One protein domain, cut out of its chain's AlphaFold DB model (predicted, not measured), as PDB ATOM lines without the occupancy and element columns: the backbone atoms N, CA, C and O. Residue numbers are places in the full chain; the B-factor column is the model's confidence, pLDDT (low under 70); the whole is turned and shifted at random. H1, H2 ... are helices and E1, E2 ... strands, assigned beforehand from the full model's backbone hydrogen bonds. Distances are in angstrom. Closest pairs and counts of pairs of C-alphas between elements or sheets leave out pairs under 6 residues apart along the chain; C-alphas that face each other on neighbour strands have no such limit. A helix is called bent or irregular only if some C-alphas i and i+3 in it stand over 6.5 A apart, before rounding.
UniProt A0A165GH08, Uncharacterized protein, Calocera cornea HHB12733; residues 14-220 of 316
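Overview. This is residues 14 to 220 of the 316 residues of an uncharacterized protein of Calocera cornea HHB12733 (UniProt A0A165GH08). One strongly twisted, branched sheet of eight strands, in which E2, E4, E5 and E6 bend, makes the core; it curls round the short helix H1, and the longer helix H2 packs across it elsewhere. E2 joins E1, E4 and E8 in this sheet, E6 and E7 form a long twisted hairpin, and long links without named elements run round the outside. The printed part has 207 residues with eight named strands and two named helices; along the chain E1 to E4 come first, then H1, then E5 to E8, and H2 last; the sheet is mixed, with parallel and antiparallel neighbour pairs, and the class is mixed, helices and strands, with 95 residues in named elements, under half. It is compact, with a radius of gyration of the C-alphas of 16.7 A and spans of 48 by 41 by 38 A.

Arrangement. Start at E1, residues 29 to 31, an edge strand; it makes a hairpin with E2, residues 39 to 52, where N 30 and O 40 are 2.8 A apart. E2 bends by 100 degrees at residue 47 and its pairing is staggered: E1 over residues 39 to 41, parallel E8, residues 191 to 195, over 41 to 45, and antiparallel E4, residues 107 to 115, over 43 to 52. Look for N 43 and O 192 at 2.9 A, and N 46 and O 112 at 2.8 A. E3, residues 71 to 73, is parallel to E6, residues 161 to 171, with N 72 and O 162 at 2.8 A. On the other side of E4 from E2 is antiparallel E5, residues 147 to 155, with N 113 and O 150 at 2.9 A. E6, E7, residues 174 to 186, and E8 form a meander, each strand the antiparallel neighbour of the one before; N 163 and O 183 are 3.0 A apart, N 184 and O 193 2.8 A. H1, residues 134 to 142, is on the sheet; its closest C-alphas to E7 are those of Ala 134 and Cys 180, 6.5 A. H2, residues 200 to 218, is on the sheet at a height of 8.6 A, across the strands at 88 degrees to E6 on the local plane. The closest C-alphas of H2 and E7 are those of Ile 179 and Thr 214, 6.6 A. H1 and H2 are apart. In H1 every O i to N i+4 pair is within hydrogen-bond range, in H2 13 of 15.

Along the chain. Find C-alpha 29 at (-11.043, 1.631, 51.963), where E1 begins. E2 is 27.7 A long, E6 28.9 A and E7 35.3 A. H2 runs 26.9 A to C-alpha 218 at (-16.629, 7.634, 23.730); it is irregular, with C-alphas 201 and 204 7.5 A apart.

Size, cuts and confidence. The farthest C-alphas, those of Thr 100 and Phe 121, are 50.2 A apart. The printed part has no cut. The links E2 to E3, E3 to E4 and E4 to H1 are long. The mean pLDDT of the printed part is 82.7; residues 85 to 105, 119 to 131 and 220 are under 70.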
ATOM      1  N   HIS A  14      -3.595 -12.555  56.663       94.25
ATOM      2  CA  HIS A  14      -2.293 -12.411  57.331       94.25
ATOM      3  C   HIS A  14      -1.407 -11.325  56.718       94.25
ATOM      4  O   HIS A  14      -0.553 -10.766  57.405       94.25
ATOM      5  N   ASP A  15      -1.607 -10.985  55.442       95.38
ATOM      6  CA  ASP A  15      -0.865  -9.902  54.801       95.38
ATOM      7  C   ASP A  15      -1.156  -8.538  55.434       95.38
ATOM      8  O   ASP A  15      -0.314  -7.645  55.351       95.38
ATOM      9  N   PHE A  16      -2.311  -8.399  56.094       95.50
ATOM     10  CA  PHE A  16      -2.808  -7.156  56.686       95.50
ATOM     11  C   PHE A  16      -2.810  -7.166  58.220       95.50
ATOM     12  O   PHE A  16      -3.351  -6.243  58.828       95.50
ATOM     13  N   GLU A  17      -2.262  -8.200  58.858       95.38
ATOM     14  CA  GLU A  17      -2.015  -8.227  60.307       95.38
ATOM     15  C   GLU A  17      -0.750  -7.433  60.645       95.38
ATOM     16  O   GLU A  17       0.062  -7.209  59.764       95.38
ATOM     17  N   ALA A  18      -0.518  -7.040  61.903       93.81
ATOM     18  CA  ALA A  18       0.613  -6.174  62.293       93.81
ATOM     19  C   ALA A  18       2.010  -6.653  61.832       93.81
ATOM     20  O   ALA A  18       2.932  -5.852  61.695       93.81
ATOM     21  N   THR A  19       2.182  -7.956  61.598       93.12
ATOM     22  CA  THR A  19       3.424  -8.566  61.092       93.12
ATOM     23  C   THR A  19       3.416  -8.831  59.582       93.12
ATOM     24  O   THR A  19       4.386  -9.365  59.044       93.12
ATOM     25  N   GLY A  20       2.311  -8.528  58.905       95.62
ATOM     26  CA  GLY A  20       2.077  -8.764  57.487       95.62
ATOM     27  C   GLY A  20       2.809  -7.767  56.587       95.62
ATOM     28  O   GLY A  20       3.091  -6.634  56.966       95.62
ATOM     29  N   GLN A  21       3.118  -8.190  55.357       95.81
ATOM     30  CA  GLN A  21       3.881  -7.375  54.396       95.81
ATOM     31  C   GLN A  21       3.091  -6.192  53.817       95.81
ATOM     32  O   GLN A  21       3.689  -5.285  53.246       95.81
ATOM     33  N   LEU A  22       1.764  -6.218  53.938       96.56
ATOM     34  CA  LEU A  22       0.843  -5.183  53.470       96.56
ATOM     35  C   LEU A  22       0.122  -4.502  54.645       96.56
ATOM     36  O   LEU A  22      -0.909  -3.853  54.454       96.56
ATOM     37  N   TYR A  23       0.646  -4.651  55.866       96.00
ATOM     38  CA  TYR A  23       0.090  -4.027  57.057       96.00
ATOM     39  C   TYR A  23       0.164  -2.508  56.989       96.00
ATOM     40  O   TYR A  23       1.225  -1.938  56.750       96.00
ATOM     41  N   CYS A  24      -0.957  -1.856  57.282       91.44
ATOM     42  CA  CYS A  24      -1.080  -0.413  57.374       91.44
ATOM     43  C   CYS A  24      -1.986  -0.074  58.561       91.44
ATOM     44  O   CYS A  24      -3.081  -0.628  58.656       91.44
ATOM     45  N   ASP A  25      -1.567   0.862  59.419       89.50
ATOM     46  CA  ASP A  25      -2.371   1.304  60.570       89.50
ATOM     47  C   ASP A  25      -3.692   1.966  60.145       89.50
ATOM     48  O   ASP A  25      -4.703   1.868  60.839       89.50
ATOM     49  N   SER A  26      -3.698   2.636  58.991       89.88
ATOM     50  CA  SER A  26      -4.857   3.351  58.456       89.88
ATOM     51  C   SER A  26      -4.985   3.074  56.958       89.88
ATOM     52  O   SER A  26      -4.529   3.881  56.150       89.88
ATOM     53  N   PRO A  27      -5.522   1.910  56.549       90.69
ATOM     54  CA  PRO A  27      -5.623   1.569  55.137       90.69
ATOM     55  C   PRO A  27      -6.704   2.401  54.444       90.69
ATOM     56  O   PRO A  27      -7.707   2.787  55.049       90.69
ATOM     57  N   ARG A  28      -6.525   2.645  53.145       88.56
ATOM     58  CA  ARG A  28      -7.570   3.202  52.286       88.56
ATOM     59  C   ARG A  28      -8.627   2.130  52.017       88.56
ATOM     60  O   ARG A  28      -8.301   0.985  51.703       88.56
ATOM     61  N   TRP A  29      -9.893   2.515  52.140       89.94
ATOM     62  CA  TRP A  29     -11.043   1.631  51.963       89.94
ATOM     63  C   TRP A  29     -11.935   2.119  50.832       89.94
ATOM     64  O   TRP A  29     -12.158   3.324  50.724       89.94
ATOM     65  N   LEU A  30     -12.504   1.182  50.070       88.50
ATOM     66  CA  LEU A  30     -13.552   1.463  49.095       88.50
ATOM     67  C   LEU A  30     -14.857   0.746  49.382       88.50
ATOM     68  O   LEU A  30     -14.843  -0.384  49.886       88.50
ATOM     69  N   PRO A  31     -15.990   1.387  49.052       89.81
ATOM     70  CA  PRO A  31     -17.285   0.757  49.178       89.81
ATOM     71  C   PRO A  31     -17.455  -0.324  48.106       89.81
ATOM     72  O   PRO A  31     -17.145  -0.123  46.939       89.81
ATOM     73  N   LEU A  32     -18.012  -1.474  48.488       90.62
ATOM     74  CA  LEU A  32     -18.523  -2.457  47.528       90.62
ATOM     75  C   LEU A  32     -19.906  -2.054  46.980       90.62
ATOM     76  O   LEU A  32     -20.261  -2.427  45.866       90.62
ATOM     77  N   GLY A  33     -20.678  -1.293  47.760       88.06
ATOM     78  CA  GLY A  33     -22.043  -0.867  47.419       88.06
ATOM     79  C   GLY A  33     -23.112  -1.903  47.770       88.06
ATOM     80  O   GLY A  33     -24.231  -1.841  47.277       88.06
ATOM     81  N   SER A  34     -22.769  -2.889  48.603       88.88
ATOM     82  CA  SER A  34     -23.688  -3.932  49.065       88.88
ATOM     83  C   SER A  34     -24.659  -3.423  50.138       88.88
ATOM     84  O   SER A  34     -24.407  -2.418  50.798       88.88
ATOM     85  N   GLN A  35     -25.736  -4.171  50.387       87.06
ATOM     86  CA  GLN A  35     -26.605  -3.980  51.553       87.06
ATOM     87  C   GLN A  35     -26.579  -5.247  52.430       87.06
ATOM     88  O   GLN A  35     -27.072  -6.283  51.980       87.06
ATOM     89  N   PRO A  36     -26.006  -5.210  53.655       88.50
ATOM     90  CA  PRO A  36     -25.335  -4.076  54.311       88.50
ATOM     91  C   PRO A  36     -24.020  -3.662  53.624       88.50
ATOM     92  O   PRO A  36     -23.417  -4.452  52.895       88.50
ATOM     93  N   GLN A  37     -23.572  -2.423  53.862       88.25
ATOM     94  CA  GLN A  37     -22.372  -1.860  53.230       88.25
ATOM     95  C   GLN A  37     -21.110  -2.635  53.623       88.25
ATOM     96  O   GLN A  37     -20.750  -2.710  54.798       88.25
ATOM     97  N   THR A  38     -20.399  -3.141  52.617       91.56
ATOM     98  CA  THR A  38     -19.077  -3.757  52.772       91.56
ATOM     99  C   THR A  38     -17.998  -2.775  52.326       91.56
ATOM    100  O   THR A  38     -18.146  -2.114  51.296       91.56
ATOM    101  N   TRP A  39     -16.912  -2.691  53.094       92.44
ATOM    102  CA  TRP A  39     -15.725  -1.893  52.782       92.44
ATOM    103  C   TRP A  39     -14.532  -2.815  52.518       92.44
ATOM    104  O   TRP A  39     -14.296  -3.756  53.281       92.44
ATOM    105  N   LEU A  40     -13.792  -2.547  51.442       94.06
ATOM    106  CA  LEU A  40     -12.665  -3.358  50.969       94.06
ATOM    107  C   LEU A  40     -11.365  -2.551  50.988       94.06
ATOM    108  O   LEU A  40     -11.385  -1.366  50.665       94.06
ATOM    109  N   ARG A  41     -10.239  -3.173  51.358       94.25
ATOM    110  CA  ARG A  41      -8.929  -2.495  51.381       94.25
ATOM    111  C   ARG A  41      -8.431  -2.253  49.964       94.25
ATOM    112  O   ARG A  41      -8.409  -3.190  49.167       94.25
ATOM    113  N   LEU A  42      -7.991  -1.034  49.673       94.19
ATOM    114  CA  LEU A  42      -7.422  -0.677  48.379       94.19
ATOM    115  C   LEU A  42      -5.947  -1.074  48.295       94.19
ATOM    116  O   LEU A  42      -5.125  -0.638  49.103       94.19
ATOM    117  N   LEU A  43      -5.619  -1.856  47.269       96.56
ATOM    118  CA  LEU A  43      -4.251  -2.183  46.880       96.56
ATOM    119  C   LEU A  43      -3.979  -1.667  45.470       96.56
ATOM    120  O   LEU A  43      -4.819  -1.822  44.589       96.56
ATOM    121  N   VAL A  44      -2.788  -1.123  45.230       96.25
ATOM    122  CA  VAL A  44      -2.271  -0.935  43.866       96.25
ATOM    123  C   VAL A  44      -1.499  -2.192  43.485       96.25
ATOM    124  O   VAL A  44      -0.661  -2.646  44.262       96.25
ATOM    125  N   VAL A  45      -1.760  -2.764  42.309       97.12
ATOM    126  CA  VAL A  45      -1.052  -3.964  41.831       97.12
ATOM    127  C   VAL A  45      -0.277  -3.643  40.562       97.12
ATOM    128  O   VAL A  45      -0.892  -3.291  39.560       97.12
ATOM    129  N   ARG A  46       1.054  -3.774  40.612       95.81
ATOM    130  CA  ARG A  46       1.986  -3.564  39.494       95.81
ATOM    131  C   ARG A  46       2.442  -4.884  38.871       95.81
ATOM    132  O   ARG A  46       2.425  -5.909  39.549       95.81
ATOM    133  N   ASP A  47       2.881  -4.844  37.612       95.38
ATOM    134  CA  ASP A  47       3.426  -5.994  36.867       95.38
ATOM    135  C   ASP A  47       2.465  -7.185  36.905       95.38
ATOM    136  O   ASP A  47       2.841  -8.336  37.135       95.38
ATOM    137  N   TRP A  48       1.175  -6.880  36.772       96.19
ATOM    138  CA  TRP A  48       0.137  -7.871  36.982       96.19
ATOM    139  C   TRP A  48      -0.063  -8.745  35.748       96.19
ATOM    140  O   TRP A  48       0.143  -8.321  34.610       96.19
ATOM    141  N   TYR A  49      -0.494  -9.979  35.983       96.31
ATOM    142  CA  TYR A  49      -0.817 -10.960  34.952       96.31
ATOM    143  C   TYR A  49      -1.859 -11.949  35.472       96.31
ATOM    144  O   TYR A  49      -2.081 -12.056  36.678       96.31
ATOM    145  N   LEU A  50      -2.509 -12.670  34.564       95.06
ATOM    146  CA  LEU A  50      -3.512 -13.672  34.908       95.06
ATOM    147  C   LEU A  50      -2.916 -15.063  34.760       95.06
ATOM    148  O   LEU A  50      -2.173 -15.317  33.815       95.06
ATOM    149  N   ILE A  51      -3.264 -15.970  35.665       94.00
ATOM    150  CA  ILE A  51      -2.929 -17.386  35.531       94.00
ATOM    151  C   ILE A  51      -4.175 -18.246  35.648       94.00
ATOM    152  O   ILE A  51      -5.102 -17.930  36.395       94.00
ATOM    153  N   ASP A  52      -4.159 -19.362  34.939       91.56
ATOM    154  CA  ASP A  52      -5.061 -20.471  35.200       91.56
ATOM    155  C   ASP A  52      -4.534 -21.273  36.395       91.56
ATOM    156  O   ASP A  52      -3.394 -21.739  36.413       91.56
ATOM    157  N   ASP A  53      -5.356 -21.413  37.426       89.56
ATOM    158  CA  ASP A  53      -4.984 -22.075  38.667       89.56
ATOM    159  C   ASP A  53      -4.756 -23.580  38.490       89.56
ATOM    160  O   ASP A  53      -3.933 -24.150  39.210       89.56
ATOM    161  N   ASP A  54      -5.437 -24.211  37.532       87.81
ATOM    162  CA  ASP A  54      -5.337 -25.650  37.293       87.81
ATOM    163  C   ASP A  54      -4.062 -25.988  36.504       87.81
ATOM    164  O   ASP A  54      -3.385 -26.979  36.790       87.81
ATOM    165  N   THR A  55      -3.707 -25.155  35.521       88.25
ATOM    166  CA  THR A  55      -2.573 -25.402  34.610       88.25
ATOM    167  C   THR A  55      -1.312 -24.612  34.958       88.25
ATOM    168  O   THR A  55      -0.229 -24.955  34.486       88.25
ATOM    169  N   GLN A  56      -1.432 -23.578  35.796       88.12
ATOM    170  CA  GLN A  56      -0.390 -22.585  36.092       88.12
ATOM    171  C   GLN A  56       0.118 -21.834  34.846       88.12
ATOM    172  O   GLN A  56       1.176 -21.204  34.887       88.12
ATOM    173  N   GLU A  57      -0.631 -21.885  33.744       90.94
ATOM    174  CA  GLU A  57      -0.336 -21.149  32.519       90.94
ATOM    175  C   GLU A  57      -0.732 -19.678  32.678       90.94
ATOM    176  O   GLU A  57      -1.798 -19.370  33.213       90.94
ATOM    177  N   GLU A  58       0.119 -18.766  32.201       92.25
ATOM    178  CA  GLU A  58      -0.237 -17.352  32.081       92.25
ATOM    179  C   GLU A  58      -1.217 -17.158  30.920       92.25
ATOM    180  O   GLU A  58      -0.969 -17.612  29.803       92.25
ATOM    181  N   ILE A  59      -2.324 -16.467  31.181       91.75
ATOM    182  CA  ILE A  59      -3.408 -16.277  30.216       91.75
ATOM    183  C   ILE A  59      -3.567 -14.796  29.883       91.75
ATOM    184  O   ILE A  59      -3.282 -13.912  30.692       91.75
ATOM    185  N   GLN A  60      -4.038 -14.521  28.672       91.19
ATOM    186  CA  GLN A  60      -4.233 -13.156  28.186       91.19
ATOM    187  C   GLN A  60      -5.558 -12.574  28.700       91.19
ATOM    188  O   GLN A  60      -6.511 -13.306  28.952       91.19
ATOM    189  N   TRP A  61      -5.661 -11.245  28.798       89.62
ATOM    190  CA  TRP A  61      -6.905 -10.566  29.213       89.62
ATOM    191  C   TRP A  61      -8.094 -10.851  28.276       89.62
ATOM    192  O   TRP A  61      -9.251 -10.836  28.689       89.62
ATOM    193  N   MET A  62      -7.794 -11.149  27.010       85.75
ATOM    194  CA  MET A  62      -8.761 -11.503  25.966       85.75
ATOM    195  C   MET A  62      -8.985 -13.015  25.825       85.75
ATOM    196  O   MET A  62      -9.566 -13.469  24.841       85.75
ATOM    197  N   ASP A  63      -8.500 -13.822  26.770       88.75
ATOM    198  CA  ASP A  63      -8.695 -15.268  26.735       88.75
ATOM    199  C   ASP A  63     -10.188 -15.629  26.799       88.75
ATOM    200  O   ASP A  63     -10.938 -15.092  27.613       88.75
ATOM    201  N   ALA A  64     -10.625 -16.589  25.976       83.00
ATOM    202  CA  ALA A  64     -12.024 -17.018  25.900       83.00
ATOM    203  C   ALA A  64     -12.586 -17.535  27.239       83.00
ATOM    204  O   ALA A  64     -13.800 -17.571  27.429       83.00
ATOM    205  N   ARG A  65     -11.722 -17.933  28.185       82.31
ATOM    206  CA  ARG A  65     -12.106 -18.272  29.564       82.31
ATOM    207  C   ARG A  65     -12.730 -17.103  30.324       82.31
ATOM    208  O   ARG A  65     -13.512 -17.343  31.232       82.31
ATOM    209  N   LEU A  66     -12.381 -15.874  29.965       81.94
ATOM    210  CA  LEU A  66     -12.852 -14.642  30.596       81.94
ATOM    211  C   LEU A  66     -14.108 -14.076  29.909       81.94
ATOM    212  O   LEU A  66     -14.589 -13.003  30.272       81.94
ATOM    213  N   ALA A  67     -14.655 -14.786  28.918       77.25
ATOM    214  CA  ALA A  67     -15.868 -14.368  28.234       77.25
ATOM    215  C   ALA A  67     -17.043 -14.247  29.221       77.25
ATOM    216  O   ALA A  67     -17.278 -15.128  30.047       77.25
ATOM    217  N   GLY A  68     -17.801 -13.154  29.110       70.62
ATOM    218  CA  GLY A  68     -18.957 -12.876  29.970       70.62
ATOM    219  C   GLY A  68     -18.652 -12.033  31.212       70.62
ATOM    220  O   GLY A  68     -19.595 -11.602  31.881       70.62
ATOM    221  N   LEU A  69     -17.377 -11.722  31.490       78.62
ATOM    222  CA  LEU A  69     -17.036 -10.724  32.502       78.62
ATOM    223  C   LEU A  69     -17.707  -9.385  32.185       78.62
ATOM    224  O   LEU A  69     -17.714  -8.915  31.046       78.62
ATOM    225  N   SER A  70     -18.300  -8.788  33.218       74.31
ATOM    226  CA  SER A  70     -19.027  -7.526  33.119       74.31
ATOM    227  C   SER A  70     -18.277  -6.427  33.850       74.31
ATOM    228  O   SER A  70     -17.870  -6.597  34.998       74.31
ATOM    229  N   TYR A  71     -18.165  -5.279  33.194       80.31
ATOM    230  CA  TYR A  71     -17.478  -4.111  33.722       80.31
ATOM    231  C   TYR A  71     -18.487  -3.006  34.027       80.31
ATOM    232  O   TYR A  71     -19.361  -2.702  33.211       80.31
ATOM    233  N   ARG A  72     -18.381  -2.425  35.221       80.69
ATOM    234  CA  ARG A  72     -19.065  -1.187  35.593       80.69
ATOM    235  C   ARG A  72     -18.181  -0.002  35.241       80.69
ATOM    236  O   ARG A  72     -16.986  -0.164  35.012       80.69
ATOM    237  N   TYR A  73     -18.798   1.161  35.126       80.44
ATOM    238  CA  TYR A  73     -18.086   2.405  34.905       80.44
ATOM    239  C   TYR A  73     -18.619   3.454  35.868       80.44
ATOM    240  O   TYR A  73     -19.833   3.542  36.064       80.44
ATOM    241  N   SER A  74     -17.729   4.275  36.418       75.50
ATOM    242  CA  SER A  74     -18.070   5.311  37.397       75.50
ATOM    243  C   SER A  74     -18.688   4.795  38.695       75.50
ATOM    244  O   SER A  74     -19.455   5.508  39.343       75.50
ATOM    245  N   ALA A  75     -18.379   3.555  39.086       72.19
ATOM    246  CA  ALA A  75     -18.923   2.968  40.301       72.19
ATOM    247  C   ALA A  75     -17.992   3.106  41.512       72.19
ATOM    248  O   ALA A  75     -18.424   2.761  42.605       72.19
ATOM    249  N   THR A  76     -16.764   3.630  41.394       72.19
ATOM    250  CA  THR A  76     -15.780   3.625  42.500       72.19
ATOM    251  C   THR A  76     -16.280   4.384  43.736       72.19
ATOM    252  O   THR A  76     -16.021   3.976  44.867       72.19
ATOM    253  N   GLY A  77     -17.070   5.446  43.532       73.00
ATOM    254  CA  GLY A  77     -17.637   6.262  44.612       73.00
ATOM    255  C   GLY A  77     -18.688   5.570  45.482       73.00
ATOM    256  O   GLY A  77     -18.783   5.844  46.678       73.00
ATOM    257  N   SER A  78     -19.478   4.676  44.889       78.50
ATOM    258  CA  SER A  78     -20.601   3.987  45.544       78.50
ATOM    259  C   SER A  78     -20.377   2.480  45.694       78.50
ATOM    260  O   SER A  78     -21.038   1.821  46.492       78.50
ATOM    261  N   GLY A  79     -19.432   1.940  44.936       84.06
ATOM    262  CA  GLY A  79     -19.167   0.532  44.719       84.06
ATOM    263  C   GLY A  79     -19.974  -0.074  43.560       84.06
ATOM    264  O   GLY A  79     -21.090   0.375  43.271       84.06
ATOM    265  N   PRO A  80     -19.450  -1.130  42.906       85.62
ATOM    266  CA  PRO A  80     -20.060  -1.760  41.731       85.62
ATOM    267  C   PRO A  80     -21.371  -2.508  42.018       85.62
ATOM    268  O   PRO A  80     -22.068  -2.881  41.073       85.62
ATOM    269  N   LEU A  81     -21.714  -2.747  43.291       87.06
ATOM    270  CA  LEU A  81     -22.986  -3.357  43.698       87.06
ATOM    271  C   LEU A  81     -24.059  -2.344  44.107       87.06
ATOM    272  O   LEU A  81     -25.171  -2.760  44.436       87.06
ATOM    273  N   HIS A  82     -23.751  -1.044  44.102       83.31
ATOM    274  CA  HIS A  82     -24.716  -0.032  44.516       83.31
ATOM    275  C   HIS A  82     -25.949  -0.036  43.590       83.31
ATOM    276  O   HIS A  82     -25.778  -0.132  42.375       83.31
ATOM    277  N   PRO A  83     -27.188   0.107  44.106       76.62
ATOM    278  CA  PRO A  83     -28.398   0.102  43.273       76.62
ATOM    279  C   PRO A  83     -28.420   1.192  42.195       76.62
ATOM    280  O   PRO A  83     -28.987   0.992  41.125       76.62
ATOM    281  N   GLU A  84     -27.794   2.333  42.487       71.19
ATOM    282  CA  GLU A  84     -27.643   3.462  41.559       71.19
ATOM    283  C   GLU A  84     -26.313   3.435  40.800       71.19
ATOM    284  O   GLU A  84     -26.073   4.323  39.983       71.19
ATOM    285  N   ALA A  85     -25.437   2.449  41.060       66.50
ATOM    286  CA  ALA A  85     -24.286   2.255  40.189       66.50
ATOM    287  C   ALA A  85     -24.841   2.100  38.775       66.50
ATOM    288  O   ALA A  85     -25.808   1.339  38.603       66.50
ATOM    289  N   PRO A  86     -24.274   2.801  37.775       59.88
ATOM    290  CA  PRO A  86     -24.719   2.644  36.411       59.88
ATOM    291  C   PRO A  86     -24.862   1.148  36.135       59.88
ATOM    292  O   PRO A  86     -23.977   0.336  36.461       59.88
ATOM    293  N   GLY A  87     -26.017   0.756  35.578       53.28
ATOM    294  CA  GLY A  87     -26.139  -0.548  34.929       53.28
ATOM    295  C   GLY A  87     -24.870  -0.770  34.103       53.28
ATOM    296  O   GLY A  87     -24.262   0.225  33.701       53.28
ATOM    297  N   PRO A  88     -24.408  -2.007  33.860       50.75
ATOM    298  CA  PRO A  88     -23.299  -2.145  32.937       50.75
ATOM    299  C   PRO A  88     -23.788  -1.442  31.668       50.75
ATOM    300  O   PRO A  88     -24.769  -1.888  31.071       50.75
ATOM    301  N   TRP A  89     -23.215  -0.293  31.292       51.69
ATOM    302  CA  TRP A  89     -23.276   0.120  29.902       51.69
ATOM    303  C   TRP A  89     -22.538  -1.021  29.253       51.69
ATOM    304  O   TRP A  89     -21.335  -1.109  29.439       51.69
ATOM    305  N   ALA A  90     -23.281  -2.034  28.808       44.72
ATOM    306  CA  ALA A  90     -22.801  -3.402  28.879       44.72
ATOM    307  C   ALA A  90     -21.703  -3.590  27.847       44.72
ATOM    308  O   ALA A  90     -21.940  -3.993  26.712       44.72
ATOM    309  N   PHE A  91     -20.483  -3.287  28.270       50.25
ATOM    310  CA  PHE A  91     -19.242  -3.658  27.647       50.25
ATOM    311  C   PHE A  91     -19.102  -5.157  27.866       50.25
ATOM    312  O   PHE A  91     -18.288  -5.628  28.651       50.25
ATOM    313  N   GLN A  92     -19.969  -5.927  27.213       47.69
ATOM    314  CA  GLN A  92     -19.667  -7.321  26.977       47.69
ATOM    315  C   GLN A  92     -18.431  -7.317  26.079       47.69
ATOM    316  O   GLN A  92     -18.396  -6.582  25.080       47.69
ATOM    317  N   GLN A  93     -17.424  -8.137  26.387       51.50
ATOM    318  CA  GLN A  93     -16.528  -8.577  25.317       51.50
ATOM    319  C   GLN A  93     -17.400  -9.005  24.121       51.50
ATOM    320  O   GLN A  93     -18.510  -9.505  24.344       51.50
ATOM    321  N   PRO A  94     -16.966  -8.765  22.865       44.25
ATOM    322  CA  PRO A  94     -17.660  -9.328  21.710       44.25
ATOM    323  C   PRO A  94     -18.006 -10.778  22.033       44.25
ATOM    324  O   PRO A  94     -17.123 -11.490  22.509       44.25
ATOM    325  N   LEU A  95     -19.279 -11.163  21.879       45.31
ATOM    326  CA  LEU A  95     -19.755 -12.509  22.189       45.31
ATOM    327  C   LEU A  95     -18.817 -13.518  21.516       45.31
ATOM    328  O   LEU A  95     -18.910 -13.773  20.315       45.31
ATOM    329  N   GLY A  96     -17.884 -14.060  22.295       45.69
ATOM    330  CA  GLY A  96     -17.204 -15.288  21.944       45.69
ATOM    331  C   GLY A  96     -18.250 -16.400  21.899       45.69
ATOM    332  O   GLY A  96     -19.350 -16.229  22.439       45.69
ATOM    333  N   PRO A  97     -17.953 -17.540  21.258       43.25
ATOM    334  CA  PRO A  97     -18.823 -18.704  21.374       43.25
ATOM    335  C   PRO A  97     -19.165 -18.925  22.852       43.25
ATOM    336  O   PRO A  97     -18.258 -18.875  23.689       43.25
ATOM    337  N   GLU A  98     -20.456 -19.109  23.164       45.41
ATOM    338  CA  GLU A  98     -20.902 -19.344  24.539       45.41
ATOM    339  C   GLU A  98     -19.984 -20.386  25.186       45.41
ATOM    340  O   GLU A  98     -19.757 -21.453  24.591       45.41
ATOM    341  N   PRO A  99     -19.424 -20.107  26.375       48.66
ATOM    342  CA  PRO A  99     -18.613 -21.090  27.058       48.66
ATOM    343  C   PRO A  99     -19.509 -22.289  27.376       48.66
ATOM    344  O   PRO A  99     -20.311 -22.273  28.303       48.66
ATOM    345  N   THR A 100     -19.345 -23.367  26.612       44.31
ATOM    346  CA  THR A 100     -19.968 -24.687  26.818       44.31
ATOM    347  C   THR A 100     -19.320 -25.396  28.010       44.31
ATOM    348  O   THR A 100     -18.881 -26.542  27.928       44.31
ATOM    349  N   ARG A 101     -19.169 -24.689  29.134       52.19
ATOM    350  CA  ARG A 101     -18.393 -25.156  30.280       52.19
ATOM    351  C   ARG A 101     -19.301 -25.544  31.432       52.19
ATOM    352  O   ARG A 101     -20.152 -24.789  31.876       52.19
ATOM    353  N   THR A 102     -19.044 -26.737  31.951       50.00
ATOM    354  CA  THR A 102     -19.673 -27.314  33.143       50.00
ATOM    355  C   THR A 102     -19.087 -26.786  34.458       50.00
ATOM    356  O   THR A 102     -19.649 -27.066  35.514       50.00
ATOM    357  N   ARG A 103     -17.978 -26.028  34.428       58.25
ATOM    358  CA  ARG A 103     -17.333 -25.436  35.613       58.25
ATOM    359  C   ARG A 103     -16.773 -24.044  35.298       58.25
ATOM    360  O   ARG A 103     -16.179 -23.854  34.236       58.25
ATOM    361  N   ALA A 104     -16.942 -23.105  36.233       63.31
ATOM    362  CA  ALA A 104     -16.313 -21.787  36.176       63.31
ATOM    363  C   ALA A 104     -14.775 -21.926  36.191       63.31
ATOM    364  O   ALA A 104     -14.256 -22.769  36.932       63.31
ATOM    365  N   PRO A 105     -14.040 -21.167  35.363       69.81
ATOM    366  CA  PRO A 105     -12.588 -21.252  35.315       69.81
ATOM    367  C   PRO A 105     -11.971 -20.707  36.609       69.81
ATOM    368  O   PRO A 105     -12.333 -19.633  37.084       69.81
ATOM    369  N   THR A 106     -11.016 -21.440  37.178       88.38
ATOM    370  CA  THR A 106     -10.261 -21.010  38.359       88.38
ATOM    371  C   THR A 106      -9.094 -20.142  37.908       88.38
ATOM    372  O   THR A 106      -8.067 -20.653  37.471       88.38
ATOM    373  N   ILE A 107      -9.285 -18.825  37.929       92.44
ATOM    374  CA  ILE A 107      -8.297 -17.847  37.459       92.44
ATOM    375  C   ILE A 107      -7.863 -16.982  38.637       92.44
ATOM    376  O   ILE A 107      -8.704 -16.467  39.383       92.44
ATOM    377  N   SER A 108      -6.551 -16.787  38.762       95.12
ATOM    378  CA  SER A 108      -5.964 -15.844  39.711       95.12
ATOM    379  C   SER A 108      -5.322 -14.664  39.000       95.12
ATOM    380  O   SER A 108      -4.687 -14.820  37.956       95.12
ATOM    381  N   LEU A 109      -5.409 -13.491  39.626       96.12
ATOM    382  CA  LEU A 109      -4.583 -12.343  39.280       96.12
ATOM    383  C   LEU A 109      -3.315 -12.350  40.130       96.12
ATOM    384  O   LEU A 109      -3.364 -12.430  41.354       96.12
ATOM    385  N   CYS A 110      -2.173 -12.254  39.476       96.88
ATOM    386  CA  CYS A 110      -0.855 -12.203  40.086       96.88
ATOM    387  C   CYS A 110      -0.259 -10.809  39.914       96.88
ATOM    388  O   CYS A 110      -0.570 -10.137  38.935       96.88
ATOM    389  N   GLY A 111       0.619 -10.386  40.822       96.44
ATOM    390  CA  GLY A 111       1.388  -9.150  40.658       96.44
ATOM    391  C   GLY A 111       2.076  -8.683  41.936       96.44
ATOM    392  O   GLY A 111       2.010  -9.333  42.981       96.44
ATOM    393  N   GLU A 112       2.738  -7.536  41.848       97.56
ATOM    394  CA  GLU A 112       3.333  -6.834  42.983       97.56
ATOM    395  C   GLU A 112       2.288  -5.933  43.635       97.56
ATOM    396  O   GLU A 112       1.888  -4.918  43.067       97.56
ATOM    397  N   ALA A 113       1.840  -6.292  44.833       97.69
ATOM    398  CA  ALA A 113       0.849  -5.511  45.552       97.69
ATOM    399  C   ALA A 113       1.486  -4.456  46.457       97.69
ATOM    400  O   ALA A 113       2.509  -4.695  47.098       97.69
ATOM    401  N   PHE A 114       0.825  -3.309  46.533       97.62
ATOM    402  CA  PHE A 114       1.170  -2.188  47.387       97.62
ATOM    403  C   PHE A 114      -0.073  -1.755  48.165       97.62
ATOM    404  O   PHE A 114      -1.098  -1.425  47.563       97.62
ATOM    405  N   ALA A 115       0.004  -1.746  49.493       95.56
ATOM    406  CA  ALA A 115      -1.059  -1.229  50.340       95.56
ATOM    407  C   ALA A 115      -1.057   0.301  50.336       95.56
ATOM    408  O   ALA A 115      -0.010   0.950  50.428       95.56
ATOM    409  N   VAL A 116      -2.260   0.858  50.215       91.50
ATOM    410  CA  VAL A 116      -2.489   2.295  50.106       91.50
ATOM    411  C   VAL A 116      -2.902   2.844  51.475       91.50
ATOM    412  O   VAL A 116      -3.982   2.489  51.956       91.50
ATOM    413  N   PRO A 117      -2.082   3.685  52.128       87.69
ATOM    414  CA  PRO A 117      -2.473   4.332  53.373       87.69
ATOM    415  C   PRO A 117      -3.498   5.446  53.124       87.69
ATOM    416  O   PRO A 117      -3.521   6.091  52.076       87.69
ATOM    417  N   TYR A 118      -4.342   5.704  54.115       83.25
ATOM    418  CA  TYR A 118      -5.230   6.853  54.164       83.25
ATOM    419  C   TYR A 118      -4.454   8.088  54.639       83.25
ATOM    420  O   TYR A 118      -4.024   8.147  55.790       83.25
ATOM    421  N   GLU A 119      -4.299   9.093  53.774       68.00
ATOM    422  CA  GLU A 119      -3.438  10.257  54.055       68.00
ATOM    423  C   GLU A 119      -4.142  11.463  54.710       68.00
ATOM    424  O   GLU A 119      -3.490  12.465  54.981       68.00
ATOM    425  N   GLY A 120      -5.438  11.377  55.043       53.81
ATOM    426  CA  GLY A 120      -6.173  12.464  55.707       53.81
ATOM    427  C   GLY A 120      -6.373  13.725  54.843       53.81
ATOM    428  O   GLY A 120      -5.547  14.113  54.028       53.81
ATOM    429  N   PHE A 121      -7.523  14.381  55.003       41.66
ATOM    430  CA  PHE A 121      -7.963  15.603  54.301       41.66
ATOM    431  C   PHE A 121      -8.245  15.527  52.786       41.66
ATOM    432  O   PHE A 121      -9.205  16.150  52.345       41.66
ATOM    433  N   GLN A 122      -7.539  14.723  51.985       44.97
ATOM    434  CA  GLN A 122      -7.820  14.605  50.535       44.97
ATOM    435  C   GLN A 122      -9.097  13.800  50.187       44.97
ATOM    436  O   GLN A 122      -9.428  13.636  49.020       44.97
ATOM    437  N   ASN A 123      -9.846  13.329  51.193       43.59
ATOM    438  CA  ASN A 123     -10.725  12.162  51.078       43.59
ATOM    439  C   ASN A 123     -12.128  12.319  51.703       43.59
ATOM    440  O   ASN A 123     -12.700  11.338  52.173       43.59
ATOM    441  N   VAL A 124     -12.720  13.517  51.701       40.38
ATOM    442  CA  VAL A 124     -14.191  13.619  51.893       40.38
ATOM    443  C   VAL A 124     -14.927  13.125  50.635       40.38
ATOM    444  O   VAL A 124     -16.067  12.677  50.688       40.38
ATOM    445  N   TRP A 125     -14.233  13.148  49.498       44.16
ATOM    446  CA  TRP A 125     -14.691  12.597  48.237       44.16
ATOM    447  C   TRP A 125     -14.243  11.133  48.208       44.16
ATOM    448  O   TRP A 125     -13.049  10.849  48.135       44.16
ATOM    449  N   ASN A 126     -15.184  10.191  48.304       48.31
ATOM    450  CA  ASN A 126     -14.933   8.741  48.216       48.31
ATOM    451  C   ASN A 126     -14.529   8.306  46.799       48.31
ATOM    452  O   ASN A 126     -14.977   7.278  46.315       48.31
ATOM    453  N   ASN A 127     -13.767   9.121  46.080       54.31
ATOM    454  CA  ASN A 127     -13.615   8.973  44.654       54.31
ATOM    455  C   ASN A 127     -12.139   8.871  44.263       54.31
ATOM    456  O   ASN A 127     -11.489   9.854  43.902       54.31
ATOM    457  N   GLU A 128     -11.613   7.649  44.376       59.44
ATOM    458  CA  GLU A 128     -10.193   7.337  44.163       59.44
ATOM    459  C   GLU A 128      -9.682   7.732  42.798       59.44
ATOM    460  O   GLU A 128      -8.471   7.926  42.649       59.44
ATOM    461  N   PHE A 129     -10.562   7.867  41.801       63.81
ATOM    462  CA  PHE A 129     -10.077   8.171  40.472       63.81
ATOM    463  C   PHE A 129      -9.457   9.554  40.349       63.81
ATOM    464  O   PHE A 129      -8.567   9.742  39.520       63.81
ATOM    465  N   PHE A 130      -9.821  10.489  41.228       59.28
ATOM    466  CA  PHE A 130      -9.154  11.786  41.316       59.28
ATOM    467  C   PHE A 130      -7.766  11.701  41.949       59.28
ATOM    468  O   PHE A 130      -6.895  12.510  41.636       59.28
ATOM    469  N   VAL A 131      -7.566  10.736  42.844       65.69
ATOM    470  CA  VAL A 131      -6.375  10.658  43.692       65.69
ATOM    471  C   VAL A 131      -5.311   9.779  43.051       65.69
ATOM    472  O   VAL A 131      -4.135  10.098  43.131       65.69
ATOM    473  N   TYR A 132      -5.687   8.706  42.361       75.44
ATOM    474  CA  TYR A 132      -4.734   7.695  41.901       75.44
ATOM    475  C   TYR A 132      -4.651   7.607  40.379       75.44
ATOM    476  O   TYR A 132      -4.740   6.522  39.814       75.44
ATOM    477  N   THR A 133      -4.416   8.725  39.685       78.44
ATOM    478  CA  THR A 133      -4.059   8.696  38.250       78.44
ATOM    479  C   THR A 133      -2.820   7.823  37.999       78.44
ATOM    480  O   THR A 133      -2.029   7.579  38.910       78.44
ATOM    481  N   ALA A 134      -2.607   7.354  36.761       82.44
ATOM    482  CA  ALA A 134      -1.446   6.510  36.438       82.44
ATOM    483  C   ALA A 134      -0.109   7.157  36.847       82.44
ATOM    484  O   ALA A 134       0.752   6.488  37.418       82.44
ATOM    485  N   LEU A 135       0.020   8.471  36.636       81.69
ATOM    486  CA  LEU A 135       1.167   9.251  37.089       81.69
ATOM    487  C   LEU A 135       1.298   9.252  38.616       81.69
ATOM    488  O   LEU A 135       2.382   8.992  39.133       81.69
ATOM    489  N   GLN A 136       0.209   9.511  39.342       81.94
ATOM    490  CA  GLN A 136       0.260   9.564  40.799       81.94
ATOM    491  C   GLN A 136       0.603   8.198  41.405       81.94
ATOM    492  O   GLN A 136       1.429   8.133  42.314       81.94
ATOM    493  N   ARG A 137       0.051   7.098  40.872       87.69
ATOM    494  CA  ARG A 137       0.425   5.731  41.286       87.69
ATOM    495  C   ARG A 137       1.921   5.496  41.105       87.69
ATOM    496  O   ARG A 137       2.588   5.086  42.053       87.69
ATOM    497  N   GLN A 138       2.453   5.837  39.931       89.25
ATOM    498  CA  GLN A 138       3.880   5.709  39.655       89.25
ATOM    499  C   GLN A 138       4.726   6.552  40.619       89.25
ATOM    500  O   GLN A 138       5.737   6.071  41.129       89.25
ATOM    501  N   MET A 139       4.325   7.797  40.893       85.44
ATOM    502  CA  MET A 139       5.036   8.675  41.825       85.44
ATOM    503  C   MET A 139       5.034   8.117  43.249       85.44
ATOM    504  O   MET A 139       6.086   8.091  43.883       85.44
ATOM    505  N   LEU A 140       3.890   7.636  43.742       87.88
ATOM    506  CA  LEU A 140       3.777   7.050  45.078       87.88
ATOM    507  C   LEU A 140       4.655   5.799  45.226       87.88
ATOM    508  O   LEU A 140       5.329   5.647  46.246       87.88
ATOM    509  N   ILE A 141       4.702   4.945  44.198       90.38
ATOM    510  CA  ILE A 141       5.585   3.771  44.161       90.38
ATOM    511  C   ILE A 141       7.056   4.203  44.146       90.38
ATOM    512  O   ILE A 141       7.840   3.743  44.972       90.38
ATOM    513  N   ALA A 142       7.438   5.112  43.243       89.44
ATOM    514  CA  ALA A 142       8.823   5.564  43.096       89.44
ATOM    515  C   ALA A 142       9.356   6.292  44.343       89.44
ATOM    516  O   ALA A 142      10.544   6.216  44.643       89.44
ATOM    517  N   GLN A 143       8.482   6.985  45.075       88.69
ATOM    518  CA  GLN A 143       8.812   7.692  46.315       88.69
ATOM    519  C   GLN A 143       8.780   6.788  47.558       88.69
ATOM    520  O   GLN A 143       9.098   7.263  48.645       88.69
ATOM    521  N   GLY A 144       8.373   5.517  47.434       88.81
ATOM    522  CA  GLY A 144       8.223   4.615  48.581       88.81
ATOM    523  C   GLY A 144       7.117   5.043  49.551       88.81
ATOM    524  O   GLY A 144       7.215   4.792  50.747       88.81
ATOM    525  N   ARG A 145       6.079   5.726  49.048       88.75
ATOM    526  CA  ARG A 145       4.933   6.197  49.847       88.75
ATOM    527  C   ARG A 145       3.833   5.146  50.013       88.75
ATOM    528  O   ARG A 145       2.898   5.367  50.777       88.75
ATOM    529  N   LEU A 146       3.933   4.021  49.306       92.44
ATOM    530  CA  LEU A 146       3.064   2.859  49.490       92.44
ATOM    531  C   LEU A 146       3.795   1.758  50.262       92.44
ATOM    532  O   LEU A 146       5.017   1.641  50.179       92.44
ATOM    533  N   ILE A 147       3.039   0.916  50.963       94.94
ATOM    534  CA  ILE A 147       3.584  -0.215  51.724       94.94
ATOM    535  C   ILE A 147       3.680  -1.430  50.795       94.94
ATOM    536  O   ILE A 147       2.668  -1.897  50.282       94.94
ATOM    537  N   GLY A 148       4.892  -1.927  50.546       94.06
ATOM    538  CA  GLY A 148       5.168  -3.006  49.592       94.06
ATOM    539  C   GLY A 148       6.546  -2.837  48.932       94.06
ATOM    540  O   GLY A 148       7.366  -2.069  49.441       94.06
ATOM    541  N   PRO A 149       6.827  -3.515  47.802       95.81
ATOM    542  CA  PRO A 149       5.965  -4.470  47.099       95.81
ATOM    543  C   PRO A 149       5.846  -5.818  47.825       95.81
ATOM    544  O   PRO A 149       6.825  -6.337  48.358       95.81
ATOM    545  N   ALA A 150       4.666  -6.432  47.758       96.56
ATOM    546  CA  ALA A 150       4.440  -7.820  48.149       96.56
ATOM    547  C   ALA A 150       3.954  -8.629  46.931       96.56
ATOM    548  O   ALA A 150       2.812  -8.452  46.501       96.56
ATOM    549  N   PRO A 151       4.783  -9.516  46.350       96.88
ATOM    550  CA  PRO A 151       4.351 -10.388  45.260       96.88
ATOM    551  C   PRO A 151       3.249 -11.331  45.749       96.88
ATOM    552  O   PRO A 151       3.469 -12.080  46.705       96.88
ATOM    553  N   ARG A 152       2.064 -11.284  45.135       96.88
ATOM    554  CA  ARG A 152       0.889 -12.052  45.571       96.88
ATOM    555  C   ARG A 152       0.091 -12.617  44.406       96.88
ATOM    556  O   ARG A 152       0.119 -12.093  43.294       96.88
ATOM    557  N   ARG A 153      -0.637 -13.690  44.711       96.06
ATOM    558  CA  ARG A 153      -1.658 -14.318  43.871       96.06
ATOM    559  C   ARG A 153      -3.032 -14.139  44.516       96.06
ATOM    560  O   ARG A 153      -3.226 -14.526  45.665       96.06
ATOM    561  N   TYR A 154      -3.980 -13.600  43.766       95.94
ATOM    562  CA  TYR A 154      -5.341 -13.305  44.197       95.94
ATOM    563  C   TYR A 154      -6.336 -14.181  43.423       95.94
ATOM    564  O   TYR A 154      -6.594 -13.899  42.248       95.94
ATOM    565  N   PRO A 155      -6.865 -15.259  44.032       93.38
ATOM    566  CA  PRO A 155      -7.829 -16.140  43.379       93.38
ATOM    567  C   PRO A 155      -9.204 -15.482  43.219       93.38
ATOM    568  O   PRO A 155      -9.508 -14.477  43.862       93.38
ATOM    569  N   GLY A 156     -10.054 -16.095  42.393       88.62
ATOM    570  CA  GLY A 156     -11.438 -15.652  42.194       88.62
ATOM    571  C   GLY A 156     -11.582 -14.510  41.191       88.62
ATOM    572  O   GLY A 156     -12.598 -13.823  41.192       88.62
ATOM    573  N   PHE A 157     -10.587 -14.308  40.321       91.25
ATOM    574  CA  PHE A 157     -10.615 -13.251  39.308       91.25
ATOM    575  C   PHE A 157     -11.813 -13.385  38.354       91.25
ATOM    576  O   PHE A 157     -12.415 -12.384  37.978       91.25
ATOM    577  N   ALA A 158     -12.191 -14.616  37.995       84.62
ATOM    578  CA  ALA A 158     -13.314 -14.889  37.096       84.62
ATOM    579  C   ALA A 158     -14.691 -14.502  37.676       84.62
ATOM    580  O   ALA A 158     -15.626 -14.288  36.912       84.62
ATOM    581  N   ASP A 159     -14.807 -14.386  39.001       84.44
ATOM    582  CA  ASP A 159     -16.049 -14.030  39.702       84.44
ATOM    583  C   ASP A 159     -15.985 -12.619  40.318       84.44
ATOM    584  O   ASP A 159     -16.849 -12.229  41.108       84.44
ATOM    585  N   ALA A 160     -14.934 -11.855  40.002       91.06
ATOM    586  CA  ALA A 160     -14.723 -10.525  40.549       91.06
ATOM    587  C   ALA A 160     -15.723  -9.510  39.980       91.06
ATOM    588  O   ALA A 160     -16.242  -9.652  38.870       91.06
ATOM    589  N   TYR A 161     -15.946  -8.428  40.727       90.88
ATOM    590  CA  TYR A 161     -16.632  -7.257  40.183       90.88
ATOM    591  C   TYR A 161     -15.601  -6.283  39.635       90.88
ATOM    592  O   TYR A 161     -14.595  -6.006  40.288       90.88
ATOM    593  N   PHE A 162     -15.868  -5.748  38.450       88.69
ATOM    594  CA  PHE A 162     -14.959  -4.835  37.778       88.69
ATOM    595  C   PHE A 162     -15.565  -3.446  37.694       88.69
ATOM    596  O   PHE A 162     -16.747  -3.303  37.376       88.69
ATOM    597  N   ASP A 163     -14.734  -2.439  37.926       87.75
ATOM    598  CA  ASP A 163     -15.077  -1.045  37.685       87.75
ATOM    599  C   ASP A 163     -13.981  -0.352  36.870       87.75
ATOM    600  O   ASP A 163     -12.789  -0.611  37.048       87.75
ATOM    601  N   LEU A 164     -14.411   0.494  35.944       85.94
ATOM    602  CA  LEU A 164     -13.597   1.214  34.978       85.94
ATOM    603  C   LEU A 164     -13.765   2.709  35.214       85.94
ATOM    604  O   LEU A 164     -14.887   3.208  35.244       85.94
ATOM    605  N   GLU A 165     -12.656   3.440  35.271       83.44
ATOM    606  CA  GLU A 165     -12.696   4.895  35.385       83.44
ATOM    607  C   GLU A 165     -11.805   5.568  34.341       83.44
ATOM    608  O   GLU A 165     -10.730   5.084  33.947       83.44
ATOM    609  N   HIS A 166     -12.272   6.734  33.905       84.19
ATOM    610  CA  HIS A 166     -11.493   7.675  33.118       84.19
ATOM    611  C   HIS A 166     -10.867   8.722  34.034       84.19
ATOM    612  O   HIS A 166     -11.366   9.002  35.121       84.19
ATOM    613  N   ALA A 167      -9.772   9.311  33.572       80.88
ATOM    614  CA  ALA A 167      -9.231  10.517  34.170       80.88
ATOM    615  C   ALA A 167      -8.592  11.388  33.090       80.88
ATOM    616  O   ALA A 167      -8.266  10.923  31.990       80.88
ATOM    617  N   GLY A 168      -8.384  12.654  33.435       81.56
ATOM    618  CA  GLY A 168      -7.515  13.538  32.681       81.56
ATOM    619  C   GLY A 168      -6.059  13.128  32.877       81.56
ATOM    620  O   GLY A 168      -5.615  12.870  33.999       81.56
ATOM    621  N   MET A 169      -5.304  13.065  31.787       82.88
ATOM    622  CA  MET A 169      -3.881  12.766  31.819       82.88
ATOM    623  C   MET A 169      -3.127  13.529  30.739       82.88
ATOM    624  O   MET A 169      -3.647  13.821  29.662       82.88
ATOM    625  N   TYR A 170      -1.859  13.808  31.015       84.25
ATOM    626  CA  TYR A 170      -0.943  14.281  29.994       84.25
ATOM    627  C   TYR A 170      -0.497  13.097  29.131       84.25
ATOM    628  O   TYR A 170      -0.099  12.058  29.658       84.25
ATOM    629  N   PHE A 171      -0.560  13.245  27.813       87.12
ATOM    630  CA  PHE A 171      -0.038  12.265  26.872       87.12
ATOM    631  C   PHE A 171       0.495  12.954  25.615       87.12
ATOM    632  O   PHE A 171      -0.228  13.683  24.943       87.12
ATOM    633  N   ARG A 172       1.772  12.720  25.275       87.12
ATOM    634  CA  ARG A 172       2.403  13.178  24.015       87.12
ATOM    635  C   ARG A 172       2.167  14.664  23.681       87.12
ATOM    636  O   ARG A 172       1.911  15.013  22.533       87.12
ATOM    637  N   GLY A 173       2.292  15.549  24.670       81.94
ATOM    638  CA  GLY A 173       2.177  16.996  24.438       81.94
ATOM    639  C   GLY A 173       0.785  17.578  24.653       81.94
ATOM    640  O   GLY A 173       0.629  18.788  24.527       81.94
ATOM    641  N   THR A 174      -0.214  16.761  24.986       84.88
ATOM    642  CA  THR A 174      -1.594  17.219  25.164       84.88
ATOM    643  C   THR A 174      -2.222  16.680  26.450       84.88
ATOM    644  O   THR A 174      -1.813  15.637  26.962       84.88
ATOM    645  N   TRP A 175      -3.203  17.408  26.987       84.62
ATOM    646  CA  TRP A 175      -4.085  16.914  28.043       84.62
ATOM    647  C   TRP A 175      -5.268  16.210  27.396       84.62
ATOM    648  O   TRP A 175      -5.984  16.810  26.597       84.62
ATOM    649  N   ILE A 176      -5.467  14.946  27.737       84.56
ATOM    650  CA  ILE A 176      -6.526  14.114  27.178       84.56
ATOM    651  C   ILE A 176      -7.309  13.437  28.290       84.56
ATOM    652  O   ILE A 176      -6.820  13.267  29.405       84.56
ATOM    653  N   THR A 177      -8.501  12.981  27.942       85.00
ATOM    654  CA  THR A 177      -9.297  12.087  28.773       85.00
ATOM    655  C   THR A 177      -9.126  10.666  28.274       85.00
ATOM    656  O   THR A 177      -9.339  10.410  27.091       85.00
ATOM    657  N   ALA A 178      -8.759   9.737  29.154       85.56
ATOM    658  CA  ALA A 178      -8.603   8.331  28.793       85.56
ATOM    659  C   ALA A 178      -9.003   7.404  29.945       85.56
ATOM    660  O   ALA A 178      -8.865   7.750  31.121       85.56
ATOM    661  N   ILE A 179      -9.437   6.186  29.604       86.00
ATOM    662  CA  ILE A 179      -9.582   5.094  30.577       86.00
ATOM    663  C   ILE A 179      -8.198   4.789  31.143       86.00
ATOM    664  O   ILE A 179      -7.291   4.403  30.402       86.00
ATOM    665  N   CYS A 180      -8.001   4.956  32.444       83.25
ATOM    666  CA  CYS A 180      -6.676   4.766  33.050       83.25
ATOM    667  C   CYS A 180      -6.715   4.108  34.428       83.25
ATOM    668  O   CYS A 180      -5.679   4.014  35.103       83.25
ATOM    669  N   GLN A 181      -7.893   3.642  34.841       87.38
ATOM    670  CA  GLN A 181      -8.065   2.955  36.108       87.38
ATOM    671  C   GLN A 181      -9.046   1.807  35.962       87.38
ATOM    672  O   GLN A 181     -10.130   1.962  35.403       87.38
ATOM    673  N   ILE A 182      -8.625   0.655  36.466       91.62
ATOM    674  CA  ILE A 182      -9.425  -0.557  36.516       91.62
ATOM    675  C   ILE A 182      -9.318  -1.103  37.925       91.62
ATOM    676  O   ILE A 182      -8.212  -1.354  38.417       91.62
ATOM    677  N   PHE A 183     -10.472  -1.281  38.546       93.81
ATOM    678  CA  PHE A 183     -10.616  -1.830  39.879       93.81
ATOM    679  C   PHE A 183     -11.188  -3.240  39.784       93.81
ATOM    680  O   PHE A 183     -12.188  -3.472  39.105       93.81
ATOM    681  N   VAL A 184     -10.560  -4.179  40.487       95.50
ATOM    682  CA  VAL A 184     -11.001  -5.570  40.615       95.50
ATOM    683  C   VAL A 184     -11.384  -5.807  42.069       95.50
ATOM    684  O   VAL A 184     -10.525  -5.863  42.951       95.50
ATOM    685  N   TYR A 185     -12.679  -5.904  42.340       94.88
ATOM    686  CA  TYR A 185     -13.225  -6.102  43.677       94.88
ATOM    687  C   TYR A 185     -13.278  -7.599  43.979       94.88
ATOM    688  O   TYR A 185     -13.934  -8.357  43.264       94.88
ATOM    689  N   LEU A 186     -12.629  -8.003  45.073       95.12
ATOM    690  CA  LEU A 186     -12.576  -9.382  45.561       95.12
ATOM    691  C   LEU A 186     -13.143  -9.434  46.991       95.12
ATOM    692  O   LEU A 186     -12.380  -9.440  47.966       95.12
ATOM    693  N   PRO A 187     -14.482  -9.447  47.156       93.19
ATOM    694  CA  PRO A 187     -15.121  -9.374  48.471       93.19
ATOM    695  C   PRO A 187     -14.711 -10.502  49.419       93.19
ATOM    696  O   PRO A 187     -14.581 -10.272  50.619       93.19
ATOM    697  N   GLN A 188     -14.454 -11.699  48.885       91.31
ATOM    698  CA  GLN A 188     -14.047 -12.880  49.653       91.31
ATOM    699  C   GLN A 188     -12.690 -12.680  50.336       91.31
ATOM    700  O   GLN A 188     -12.468 -13.217  51.416       91.31
ATOM    701  N   LEU A 189     -11.809 -11.879  49.729       93.44
ATOM    702  CA  LEU A 189     -10.506 -11.501  50.281       93.44
ATOM    703  C   LEU A 189     -10.542 -10.135  50.979       93.44
ATOM    704  O   LEU A 189      -9.528  -9.678  51.492       93.44
ATOM    705  N   ARG A 190     -11.701  -9.462  50.996       94.75
ATOM    706  CA  ARG A 190     -11.903  -8.124  51.575       94.75
ATOM    707  C   ARG A 190     -10.972  -7.046  50.997       94.75
ATOM    708  O   ARG A 190     -10.590  -6.108  51.705       94.75
ATOM    709  N   ILE A 191     -10.642  -7.156  49.711       96.50
ATOM    710  CA  ILE A 191      -9.753  -6.231  48.993       96.50
ATOM    711  C   ILE A 191     -10.357  -5.765  47.671       96.50
ATOM    712  O   ILE A 191     -11.230  -6.408  47.088       96.50
ATOM    713  N   VAL A 192      -9.836  -4.648  47.189       95.88
ATOM    714  CA  VAL A 192     -10.028  -4.138  45.837       95.88
ATOM    715  C   VAL A 192      -8.659  -3.819  45.252       95.88
ATOM    716  O   VAL A 192      -7.824  -3.177  45.890       95.88
ATOM    717  N   LEU A 193      -8.415  -4.319  44.048       96.94
ATOM    718  CA  LEU A 193      -7.145  -4.186  43.351       96.94
ATOM    719  C   LEU A 193      -7.276  -3.107  42.285       96.94
ATOM    720  O   LEU A 193      -8.011  -3.280  41.318       96.94
ATOM    721  N   MET A 194      -6.546  -2.014  42.442       95.19
ATOM    722  CA  MET A 194      -6.348  -1.022  41.399       95.19
ATOM    723  C   MET A 194      -5.161  -1.440  40.539       95.19
ATOM    724  O   MET A 194      -4.010  -1.430  40.983       95.19
ATOM    725  N   LEU A 195      -5.440  -1.822  39.298       95.75
ATOM    726  CA  LEU A 195      -4.413  -2.333  38.402       95.75
ATOM    727  C   LEU A 195      -3.485  -1.204  37.944       95.75
ATOM    728  O   LEU A 195      -3.919  -0.116  37.571       95.75
ATOM    729  N   HIS A 196      -2.187  -1.454  37.923       94.50
ATOM    730  CA  HIS A 196      -1.167  -0.542  37.422       94.50
ATOM    731  C   HIS A 196      -0.167  -1.347  36.598       94.50
ATOM    732  O   HIS A 196       0.214  -2.418  37.024       94.50
ATOM    733  N   ASP A 197       0.228  -0.874  35.420       93.00
ATOM    734  CA  ASP A 197       1.210  -1.520  34.533       93.00
ATOM    735  C   ASP A 197       1.054  -3.049  34.362       93.00
ATOM    736  O   ASP A 197       1.586  -3.825  35.161       93.00
ATOM    737  N   PRO A 198       0.379  -3.519  33.297       94.62
ATOM    738  CA  PRO A 198       0.371  -4.944  32.974       94.62
ATOM    739  C   PRO A 198       1.786  -5.473  32.734       94.62
ATOM    740  O   PRO A 198       2.650  -4.784  32.159       94.62
ATOM    741  N   ARG A 199       1.980  -6.749  33.079       94.88
ATOM    742  CA  ARG A 199       3.167  -7.515  32.711       94.88
ATOM    743  C   ARG A 199       3.366  -7.509  31.201       94.88
ATOM    744  O   ARG A 199       2.413  -7.595  30.427       94.88
ATOM    745  N   THR A 200       4.622  -7.442  30.769       92.31
ATOM    746  CA  THR A 200       5.004  -7.320  29.350       92.31
ATOM    747  C   THR A 200       4.354  -8.370  28.443       92.31
ATOM    748  O   THR A 200       3.942  -8.039  27.335       92.31
ATOM    749  N   SER A 201       4.229  -9.614  28.904       89.25
ATOM    750  CA  SER A 201       3.647 -10.742  28.163       89.25
ATOM    751  C   SER A 201       2.141 -10.620  27.908       89.25
ATOM    752  O   SER A 201       1.667 -11.134  26.896       89.25
ATOM    753  N   GLY A 202       1.400  -9.944  28.791       85.88
ATOM    754  CA  GLY A 202      -0.047  -9.722  28.676       85.88
ATOM    755  C   GLY A 202      -0.439  -8.342  28.138       85.88
ATOM    756  O   GLY A 202      -1.604  -8.086  27.835       85.88
ATOM    757  N   ARG A 203       0.537  -7.430  28.039       92.31
ATOM    758  CA  ARG A 203       0.301  -6.003  27.798       92.31
ATOM    759  C   ARG A 203      -0.424  -5.725  26.489       92.31
ATOM    760  O   ARG A 203      -1.382  -4.969  26.506       92.31
ATOM    761  N   LEU A 204       0.014  -6.314  25.376       91.44
ATOM    762  CA  LEU A 204      -0.560  -6.003  24.061       91.44
ATOM    763  C   LEU A 204      -2.063  -6.316  24.010       91.44
ATOM    764  O   LEU A 204      -2.850  -5.430  23.700       91.44
ATOM    765  N   ALA A 205      -2.458  -7.528  24.409       90.94
ATOM    766  CA  ALA A 205      -3.861  -7.948  24.404       90.94
ATOM    767  C   ALA A 205      -4.736  -7.093  25.335       90.94
ATOM    768  O   ALA A 205      -5.902  -6.830  25.046       90.94
ATOM    769  N   PHE A 206      -4.181  -6.651  26.465       92.12
ATOM    770  CA  PHE A 206      -4.885  -5.762  27.382       92.12
ATOM    771  C   PHE A 206      -5.060  -4.343  26.817       92.12
ATOM    772  O   PHE A 206      -6.134  -3.759  26.952       92.12
ATOM    773  N   GLU A 207      -4.031  -3.788  26.176       91.88
ATOM    774  CA  GLU A 207      -4.107  -2.461  25.550       91.88
ATOM    775  C   GLU A 207      -5.087  -2.462  24.362       91.88
ATOM    776  O   GLU A 207      -5.885  -1.534  24.241       91.88
ATOM    777  N   GLU A 208      -5.111  -3.529  23.552       90.25
ATOM    778  CA  GLU A 208      -6.103  -3.727  22.480       90.25
ATOM    779  C   GLU A 208      -7.534  -3.740  23.036       90.25
ATOM    780  O   GLU A 208      -8.402  -2.997  22.576       90.25
ATOM    781  N   TRP A 209      -7.777  -4.520  24.094       89.31
ATOM    782  CA  TRP A 209      -9.077  -4.543  24.764       89.31
ATOM    783  C   TRP A 209      -9.493  -3.165  25.290       89.31
ATOM    784  O   TRP A 209     -10.650  -2.761  25.145       89.31
ATOM    785  N   LYS A 210      -8.560  -2.429  25.904       88.94
ATOM    786  CA  LYS A 210      -8.822  -1.086  26.427       88.94
ATOM    787  C   LYS A 210      -9.172  -0.116  25.302       88.94
ATOM    788  O   LYS A 210     -10.069   0.711  25.474       88.94
ATOM    789  N   GLU A 211      -8.475  -0.186  24.174       89.06
ATOM    790  CA  GLU A 211      -8.771   0.639  23.005       89.06
ATOM    791  C   GLU A 211     -10.200   0.385  22.507       89.06
ATOM    792  O   GLU A 211     -10.966   1.338  22.340       89.06
ATOM    793  N   GLU A 212     -10.617  -0.881  22.406       86.38
ATOM    794  CA  GLU A 212     -12.003  -1.233  22.080       86.38
ATOM    795  C   GLU A 212     -13.008  -0.645  23.086       86.38
ATOM    796  O   GLU A 212     -14.028  -0.081  22.681       86.38
ATOM    797  N   GLN A 213     -12.727  -0.728  24.394       82.88
ATOM    798  CA  GLN A 213     -13.609  -0.144  25.416       82.88
ATOM    799  C   GLN A 213     -13.648   1.383  25.344       82.88
ATOM    800  O   GLN A 213     -14.707   1.980  25.533       82.88
ATOM    801  N   THR A 214     -12.520   2.017  25.019       85.06
ATOM    802  CA  THR A 214     -12.414   3.471  24.849       85.06
ATOM    803  C   THR A 214     -13.327   3.939  23.722       85.06
ATOM    804  O   THR A 214     -14.134   4.841  23.934       85.06
ATOM    805  N   VAL A 215     -13.281   3.281  22.557       83.25
ATOM    806  CA  VAL A 215     -14.157   3.603  21.417       83.25
ATOM    807  C   VAL A 215     -15.633   3.473  21.795       83.25
ATOM    808  O   VAL A 215     -16.438   4.342  21.462       83.25
ATOM    809  N   ARG A 216     -16.004   2.407  22.512       78.25
ATOM    810  CA  ARG A 216     -17.401   2.181  22.913       78.25
ATOM    811  C   ARG A 216     -17.897   3.230  23.911       78.25
ATOM    812  O   ARG A 216     -18.994   3.749  23.727       78.25
ATOM    813  N   LEU A 217     -17.100   3.556  24.929       76.38
ATOM    814  CA  LEU A 217     -17.436   4.567  25.938       76.38
ATOM    815  C   LEU A 217     -17.514   5.979  25.343       76.38
ATOM    816  O   LEU A 217     -18.426   6.730  25.690       76.38
ATOM    817  N   THR A 218     -16.618   6.328  24.413       78.50
ATOM    818  CA  THR A 218     -16.629   7.634  23.730       78.50
ATOM    819  C   THR A 218     -17.974   7.936  23.065       78.50
ATOM    820  O   THR A 218     -18.408   9.084  23.048       78.50
ATOM    821  N   ASN A 219     -18.679   6.913  22.576       72.94
ATOM    822  CA  ASN A 219     -19.970   7.081  21.905       72.94
ATOM    823  C   ASN A 219     -21.153   7.351  22.854       72.94
ATOM    824  O   ASN A 219     -22.240   7.658  22.371       72.94
ATOM    825  N   VAL A 220     -20.984   7.198  24.174       68.81
ATOM    826  CA  VAL A 220     -22.099   7.262  25.144       68.81
ATOM    827  C   VAL A 220     -21.852   8.180  26.342       68.81
ATOM    828  O   VAL A 220     -22.803   8.506  27.047       68.81
TER     829      VAL A 220